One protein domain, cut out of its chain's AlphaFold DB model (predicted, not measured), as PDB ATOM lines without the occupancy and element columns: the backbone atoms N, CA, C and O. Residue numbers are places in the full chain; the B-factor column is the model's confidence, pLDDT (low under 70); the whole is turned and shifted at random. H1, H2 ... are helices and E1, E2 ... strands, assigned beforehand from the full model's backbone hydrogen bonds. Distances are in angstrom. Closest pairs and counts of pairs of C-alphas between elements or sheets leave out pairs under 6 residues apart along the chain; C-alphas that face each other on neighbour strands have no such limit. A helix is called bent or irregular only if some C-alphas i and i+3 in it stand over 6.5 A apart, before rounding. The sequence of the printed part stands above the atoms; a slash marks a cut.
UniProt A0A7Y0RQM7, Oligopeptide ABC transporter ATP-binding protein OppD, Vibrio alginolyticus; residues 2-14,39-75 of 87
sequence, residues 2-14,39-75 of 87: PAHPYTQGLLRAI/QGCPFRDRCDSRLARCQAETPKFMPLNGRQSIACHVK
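This is residues 2 to 14 and 39 to 75 of the 87 residues of the protein "Oligopeptide ABC transporter ATP-binding protein OppD" of Vibrio alginolyticus (UniProt A0A7Y0RQM7). A small hairpin of two strands, E1 and E2, the short helix H1, and the one-turn helix H2 make the three corners of a loose triangle, and much of the rest is loop. Residues 43 to 48 lie along the side of the triangle between H1 and H2, and residues 72 to 75 turn off from the end of E2. The printed part has 50 residues, with two named helices and then two named strands in the order H1, H2, E1, E2; the strands form an antiparallel sheet in the order E1 - E2. The class is mixed, helices and strands, with 21 residues in named elements, which is under half. The whole is compact, with a radius of gyration of the C-alphas of 11.1 A, and spans 28 by 26 by 15 A.

H1, residues 5 to 12, begins at C-alpha 5 at (172.226, 193.933, 90.222) and measures 10.6 A from first to last C-alpha. After the cut, residues 39 to 51 hold no named element; their C-alphas lie 7 to 14 A from the mean of all C-alphas. H2, residues 52 to 55, begins at C-alpha 52 at (167.407, 189.848, 104.322) and measures 6.1 A; it is neither bent nor irregular, but only just, at that distance between C-alphas 52 and 55. E1, residues 61 to 65, measures 12.5 A. E2, residues 68 to 71, measures 10.6 A and ends at C-alpha 71 at (177.022, 200.139, 97.698).

H1 is apart from H2, from E1 and from E2. In H1 every O i to N i+4 pair is within hydrogen-bond range; H2, with four residues, is too short for such a pair, and its one O i to N i+3 pair is within range. H2 is apart from E2. A tight link of 5 residues joins H2 to E1. E1 and E2 form a hairpin over a tight link of 2 residues; they are antiparallel neighbours, with 151 degrees between their directions. The C-alphas of Phe 61 and Ala 71 face each other at 4.3 A, and those of Asn 65 and Gln 68 at 5.4 A. N 62 and O 70 are within hydrogen-bond range at 2.8 A, as are N 70 and O 62 at 2.8 A.

The two C-alphas farthest apart are those of Ile 14 and Ala 56, 31.1 A. Residues 15 to 38 are not printed, and C-alphas 14 and 39 stand 29.3 A apart across this cut, which falls in the link from H1 to H2. The first and last printed C-alphas, of Pro 2 and Lys 75, are 12.2 A apart. Of the links that are printed whole, H2 to E1 and E1 to E2 are both tight. The mean pLDDT of the printed part is 92.7, and no printed residue is under 70.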
ATOM      1  N   PRO A   2     179.220 195.539  85.142       89.94
ATOM      2  CA  PRO A   2     178.528 196.164  86.277       89.94
ATOM      3  C   PRO A   2     178.357 195.173  87.430       89.94
ATOM      4  O   PRO A   2     177.845 194.074  87.240       89.94
ATOM      5  N   ALA A   3     178.772 195.569  88.628       91.62
ATOM      6  CA  ALA A   3     178.723 194.705  89.805       91.62
ATOM      7  C   ALA A   3     177.402 194.796  90.588       91.62
ATOM      8  O   ALA A   3     177.089 193.904  91.368       91.62
ATOM      9  N   HIS A   4     176.625 195.867  90.399       93.94
ATOM     10  CA  HIS A   4     175.363 196.062  91.105       93.94
ATOM     11  C   HIS A   4     174.194 195.441  90.313       93.94
ATOM     12  O   HIS A   4     174.027 195.805  89.143       93.94
ATOM     13  N   PRO A   5     173.335 194.593  90.923       92.88
ATOM     14  CA  PRO A   5     172.226 193.933  90.222       92.88
ATOM     15  C   PRO A   5     171.281 194.912  89.515       92.88
ATOM     16  O   PRO A   5     170.895 194.705  88.369       92.88
ATOM     17  N   TYR A   6     170.972 196.043  90.157       92.69
ATOM     18  CA  TYR A   6     170.163 197.096  89.533       92.69
ATOM     19  C   TYR A   6     170.808 197.668  88.256       92.69
ATOM     20  O   TYR A   6     170.140 197.799  87.236       92.69
ATOM     21  N   THR A   7     172.116 197.945  88.271       92.56
ATOM     22  CA  THR A   7     172.840 198.436  87.087       92.56
ATOM     23  C   THR A   7     172.881 197.383  85.981       92.56
ATOM     24  O   THR A   7     172.713 197.725  84.816       92.56
ATOM     25  N   GLN A   8     173.050 196.103  86.328       92.44
ATOM     26  CA  GLN A   8     172.937 195.001  85.366       92.44
ATOM     27  C   GLN A   8     171.544 194.961  84.723       92.44
ATOM     28  O   GLN A   8     171.433 194.807  83.510       92.44
ATOM     29  N   GLY A   9     170.482 195.123  85.519       91.50
ATOM     30  CA  GLY A   9     169.109 195.228  85.025       91.50
ATOM     31  C   GLY A   9     168.919 196.399  84.063       91.50
ATOM     32  O   GLY A   9     168.361 196.208  82.989       91.50
ATOM     33  N   LEU A  10     169.436 197.583  84.409       92.00
ATOM     34  CA  LEU A  10     169.309 198.780  83.573       92.00
ATOM     35  C   LEU A  10     169.991 198.599  82.219       92.00
ATOM     36  O   LEU A  10     169.387 198.906  81.202       92.00
ATOM     37  N   LEU A  11     171.218 198.066  82.198       92.06
ATOM     38  CA  LEU A  11     171.936 197.829  80.944       92.06
ATOM     39  C   LEU A  11     171.250 196.768  80.076       92.06
ATOM     40  O   LEU A  11     171.231 196.910  78.861       92.06
ATOM     41  N   ARG A  12     170.652 195.735  80.687       89.69
ATOM     42  CA  ARG A  12     169.865 194.723  79.959       89.69
ATOM     43  C   ARG A  12     168.561 195.269  79.380       89.69
ATOM     44  O   ARG A  12     168.048 194.690  78.432       89.69
ATOM     45  N   ALA A  13     168.021 196.344  79.946       90.56
ATOM     46  CA  ALA A  13     166.802 196.984  79.461       90.56
ATOM     47  C   ALA A  13     167.055 197.958  78.292       90.56
ATOM     48  O   ALA A  13     166.107 198.562  77.792       90.56
ATOM     49  N   ILE A  14     168.312 198.143  77.867       91.00
ATOM     50  CA  ILE A  14     168.658 199.007  76.736       91.00
ATOM     51  C   ILE A  14     168.355 198.265  75.424       91.00
ATOM     52  O   ILE A  14     168.870 197.164  75.227       91.00
ATOM     53  N   GLN A  39     164.741 203.092 104.823       94.00
ATOM     54  CA  GLN A  39     165.387 202.148 105.726       94.00
ATOM     55  C   GLN A  39     166.067 201.059 104.886       94.00
ATOM     56  O   GLN A  39     165.429 200.417 104.050       94.00
ATOM     57  N   GLY A  40     167.358 200.833 105.099       95.38
ATOM     58  CA  GLY A  40     168.094 199.795 104.393       95.38
ATOM     59  C   GLY A  40     168.575 200.195 102.993       95.38
ATOM     60  O   GLY A  40     169.009 201.322 102.750       95.38
ATOM     61  N   CYS A  41     168.562 199.238 102.065       95.69
ATOM     62  CA  CYS A  41     168.899 199.447 100.660       95.69
ATOM     63  C   CYS A  41     167.675 199.989  99.895       95.69
ATOM     64  O   CYS A  41     166.661 199.288  99.829       95.69
ATOM     65  N   PRO A  42     167.770 201.154  99.224       95.00
ATOM     66  CA  PRO A  42     166.638 201.746  98.501       95.00
ATOM     67  C   PRO A  42     166.185 200.910  97.294       95.00
ATOM     68  O   PRO A  42     165.063 201.041  96.826       95.00
ATOM     69  N   PHE A  43     167.038 200.019  96.783       94.56
ATOM     70  CA  PHE A  43     166.732 199.181  95.618       94.56
ATOM     71  C   PHE A  43     166.167 197.802  95.982       94.56
ATOM     72  O   PHE A  43     165.915 196.999  95.084       94.56
ATOM     73  N   ARG A  44     165.990 197.487  97.275       94.00
ATOM     74  CA  ARG A  44     165.665 196.128  97.748       94.00
ATOM     75  C   ARG A  44     164.381 195.551  97.141       94.00
ATOM     76  O   ARG A  44     164.341 194.352  96.887       94.00
ATOM     77  N   ASP A  45     163.377 196.390  96.887       92.69
ATOM     78  CA  ASP A  45     162.058 195.960  96.401       92.69
ATOM     79  C   ASP A  45     162.073 195.620  94.901       92.69
ATOM     80  O   ASP A  45     161.144 195.002  94.392       92.69
ATOM     81  N   ARG A  46     163.152 195.989  94.198       93.06
ATOM     82  CA  ARG A  46     163.363 195.738  92.762       93.06
ATOM     83  C   ARG A  46     164.589 194.871  92.472       93.06
ATOM     84  O   ARG A  46     165.002 194.749  91.322       93.06
ATOM     85  N   CYS A  47     165.253 194.369  93.511       92.81
ATOM     86  CA  CYS A  47     166.515 193.653  93.386       92.81
ATOM     87  C   CYS A  47     166.270 192.143  93.429       92.81
ATOM     88  O   CYS A  47     165.980 191.597  94.494       92.81
ATOM     89  N   ASP A  48     166.489 191.463  92.302       90.56
ATOM     90  CA  ASP A  48     166.367 189.998  92.196       90.56
ATOM     91  C   ASP A  48     167.384 189.243  93.073       90.56
ATOM     92  O   ASP A  48     167.233 188.057  93.346       90.56
ATOM     93  N   SER A  49     168.431 189.930  93.537       93.25
ATOM     94  CA  SER A  49     169.474 189.379  94.412       93.25
ATOM     95  C   SER A  49     169.394 189.921  95.844       93.25
ATOM     96  O   SER A  49     170.405 189.967  96.546       93.25
ATOM     97  N   ARG A  50     168.226 190.409  96.289       94.00
ATOM     98  CA  ARG A  50     168.081 190.990  97.633       94.00
ATOM     99  C   ARG A  50     168.417 189.973  98.733       94.00
ATOM    100  O   ARG A  50     168.026 188.813  98.674       94.00
ATOM    101  N   LEU A  51     169.092 190.449  99.776       95.62
ATOM    102  CA  LEU A  51     169.354 189.698 101.005       95.62
ATOM    103  C   LEU A  51     168.462 190.230 102.131       95.62
ATOM    104  O   LEU A  51     168.060 191.392 102.093       95.62
ATOM    105  N   ALA A  52     168.219 189.429 103.171       95.56
ATOM    106  CA  ALA A  52     167.407 189.848 104.322       95.56
ATOM    107  C   ALA A  52     167.907 191.169 104.946       95.56
ATOM    108  O   ALA A  52     167.127 192.085 105.201       95.56
ATOM    109  N   ARG A  53     169.233 191.330 105.076       96.38
ATOM    110  CA  ARG A  53     169.849 192.556 105.614       96.38
ATOM    111  C   ARG A  53     169.595 193.815 104.779       96.38
ATOM    112  O   ARG A  53     169.672 194.914 105.316       96.38
ATOM    113  N   CYS A  54     169.242 193.689 103.495       96.12
ATOM    114  CA  CYS A  54     168.902 194.835 102.646       96.12
ATOM    115  C   CYS A  54     167.663 195.592 103.143       96.12
ATOM    116  O   CYS A  54     167.461 196.734 102.741       96.12
ATOM    117  N   GLN A  55     166.827 194.978 103.983       95.69
ATOM    118  CA  GLN A  55     165.660 195.638 104.559       95.69
ATOM    119  C   GLN A  55     166.029 196.607 105.687       95.69
ATOM    120  O   GLN A  55     165.452 197.686 105.770       95.69
ATOM    121  N   ALA A  56     166.995 196.248 106.530       96.12
ATOM    122  CA  ALA A  56     167.328 197.023 107.724       96.12
ATOM    123  C   ALA A  56     168.582 197.894 107.551       96.12
ATOM    124  O   ALA A  56     168.678 198.956 108.158       96.12
ATOM    125  N   GLU A  57     169.533 197.471 106.716       96.25
ATOM    126  CA  GLU A  57     170.868 198.065 106.663       96.25
ATOM    127  C   GLU A  57     171.175 198.680 105.302       96.25
ATOM    128  O   GLU A  57     171.084 198.022 104.258       96.25
ATOM    129  N   THR A  58     171.576 199.947 105.304       95.19
ATOM    130  CA  THR A  58     172.084 200.603 104.101       95.19
ATOM    131  C   THR A  58     173.465 200.028 103.771       95.19
ATOM    132  O   THR A  58     174.330 199.960 104.650       95.19
ATOM    133  N   PRO A  59     173.696 199.558 102.532       95.31
ATOM    134  CA  PRO A  59     174.981 198.990 102.163       95.31
ATOM    135  C   PRO A  59     176.082 200.049 102.228       95.31
ATOM    136  O   PRO A  59     175.894 201.186 101.798       95.31
ATOM    137  N   LYS A  60     177.248 199.659 102.745       94.56
ATOM    138  CA  LYS A  60     178.423 200.533 102.770       94.56
ATOM    139  C   LYS A  60     178.917 200.779 101.349       94.56
ATOM    140  O   LYS A  60     178.965 199.853 100.541       94.56
ATOM    141  N   PHE A  61     179.322 202.014 101.077       94.19
ATOM    142  CA  PHE A  61     180.026 202.353  99.849       94.19
ATOM    143  C   PHE A  61     181.457 201.812  99.917       94.19
ATOM    144  O   PHE A  61     182.192 202.117 100.855       94.19
ATOM    145  N   MET A  62     181.838 200.983  98.950       92.88
ATOM    146  CA  MET A  62     183.133 200.306  98.907       92.88
ATOM    147  C   MET A  62     183.736 200.401  97.502       92.88
ATOM    148  O   MET A  62     183.006 200.237  96.517       92.88
ATOM    149  N   PRO A  63     185.054 200.624  97.379       92.56
ATOM    150  CA  PRO A  63     185.733 200.515  96.095       92.56
ATOM    151  C   PRO A  63     185.732 199.054  95.623       92.56
ATOM    152  O   PRO A  63     185.923 198.132  96.413       92.56
ATOM    153  N   LEU A  64     185.524 198.845  94.325       88.00
ATOM    154  CA  LEU A  64     185.693 197.546  93.663       88.00
ATOM    155  C   LEU A  64     187.032 197.452  92.936       88.00
ATOM    156  O   LEU A  64     187.661 196.400  92.918       88.00
ATOM    157  N   ASN A  65     187.447 198.552  92.314       86.19
ATOM    158  CA  ASN A  65     188.739 198.735  91.661       86.19
ATOM    159  C   ASN A  65     189.057 200.241  91.602       86.19
ATOM    160  O   ASN A  65     188.284 201.057  92.099       86.19
ATOM    161  N   GLY A  66     190.159 200.628  90.955       88.25
ATOM    162  CA  GLY A  66     190.579 202.034  90.860       88.25
ATOM    163  C   GLY A  66     189.635 202.981  90.097       88.25
ATOM    164  O   GLY A  66     189.933 204.166  90.002       88.25
ATOM    165  N   ARG A  67     188.527 202.495  89.518       91.56
ATOM    166  CA  ARG A  67     187.565 203.300  88.738       91.56
ATOM    167  C   ARG A  67     186.103 203.084  89.124       91.56
ATOM    168  O   ARG A  67     185.235 203.798  88.631       91.56
ATOM    169  N   GLN A  68     185.807 202.071  89.932       91.56
ATOM    170  CA  GLN A  68     184.444 201.644  90.220       91.56
ATOM    171  C   GLN A  68     184.262 201.433  91.711       91.56
ATOM    172  O   GLN A  68     185.106 200.838  92.378       91.56
ATOM    173  N   SER A  69     183.096 201.841  92.192       93.56
ATOM    174  CA  SER A  69     182.659 201.640  93.564       93.56
ATOM    175  C   SER A  69     181.230 201.123  93.575       93.56
ATOM    176  O   SER A  69     180.485 201.278  92.604       93.56
ATOM    177  N   ILE A  70     180.845 200.495  94.677       95.00
ATOM    178  CA  ILE A  70     179.522 199.915  94.855       95.00
ATOM    179  C   ILE A  70     179.029 200.125  96.282       95.00
ATOM    180  O   ILE A  70     179.802 200.065  97.232       95.00
ATOM    181  N   ALA A  71     177.722 200.309  96.433       95.12
ATOM    182  CA  ALA A  71     177.022 200.139  97.698       95.12
ATOM    183  C   ALA A  71     176.025 198.985  97.539       95.12
ATOM    184  O   ALA A  71     174.880 199.185  97.143       95.12
ATOM    185  N   CYS A  72     176.478 197.753  97.784       95.75
ATOM    186  CA  CYS A  72     175.647 196.554  97.689       95.75
ATOM    187  C   CYS A  72     176.063 195.517  98.735       95.75
ATOM    188  O   CYS A  72     177.249 195.337  98.997       95.75
ATOM    189  N   HIS A  73     175.083 194.816  99.308       94.88
ATOM    190  CA  HIS A  73     175.337 193.693 100.220       94.88
ATOM    191  C   HIS A  73     175.640 192.385  99.486       94.88
ATOM    192  O   HIS A  73     176.210 191.468 100.074       94.88
ATOM    193  N   VAL A  74     175.251 192.289  98.213       91.25
ATOM    194  CA  VAL A  74     175.611 191.158  97.359       91.25
ATOM    195  C   VAL A  74     177.088 191.302  97.028       91.25
ATOM    196  O   VAL A  74     177.504 192.346  96.521       91.25
ATOM    197  N   LYS A  75     177.890 190.276  97.339       71.06
ATOM    198  CA  LYS A  75     179.305 190.266  96.964       71.06
ATOM    199  C   LYS A  75     179.391 190.475  95.455       71.06
ATOM    200  O   LYS A  75     178.885 189.652  94.693       71.06
TER     201      LYS A  75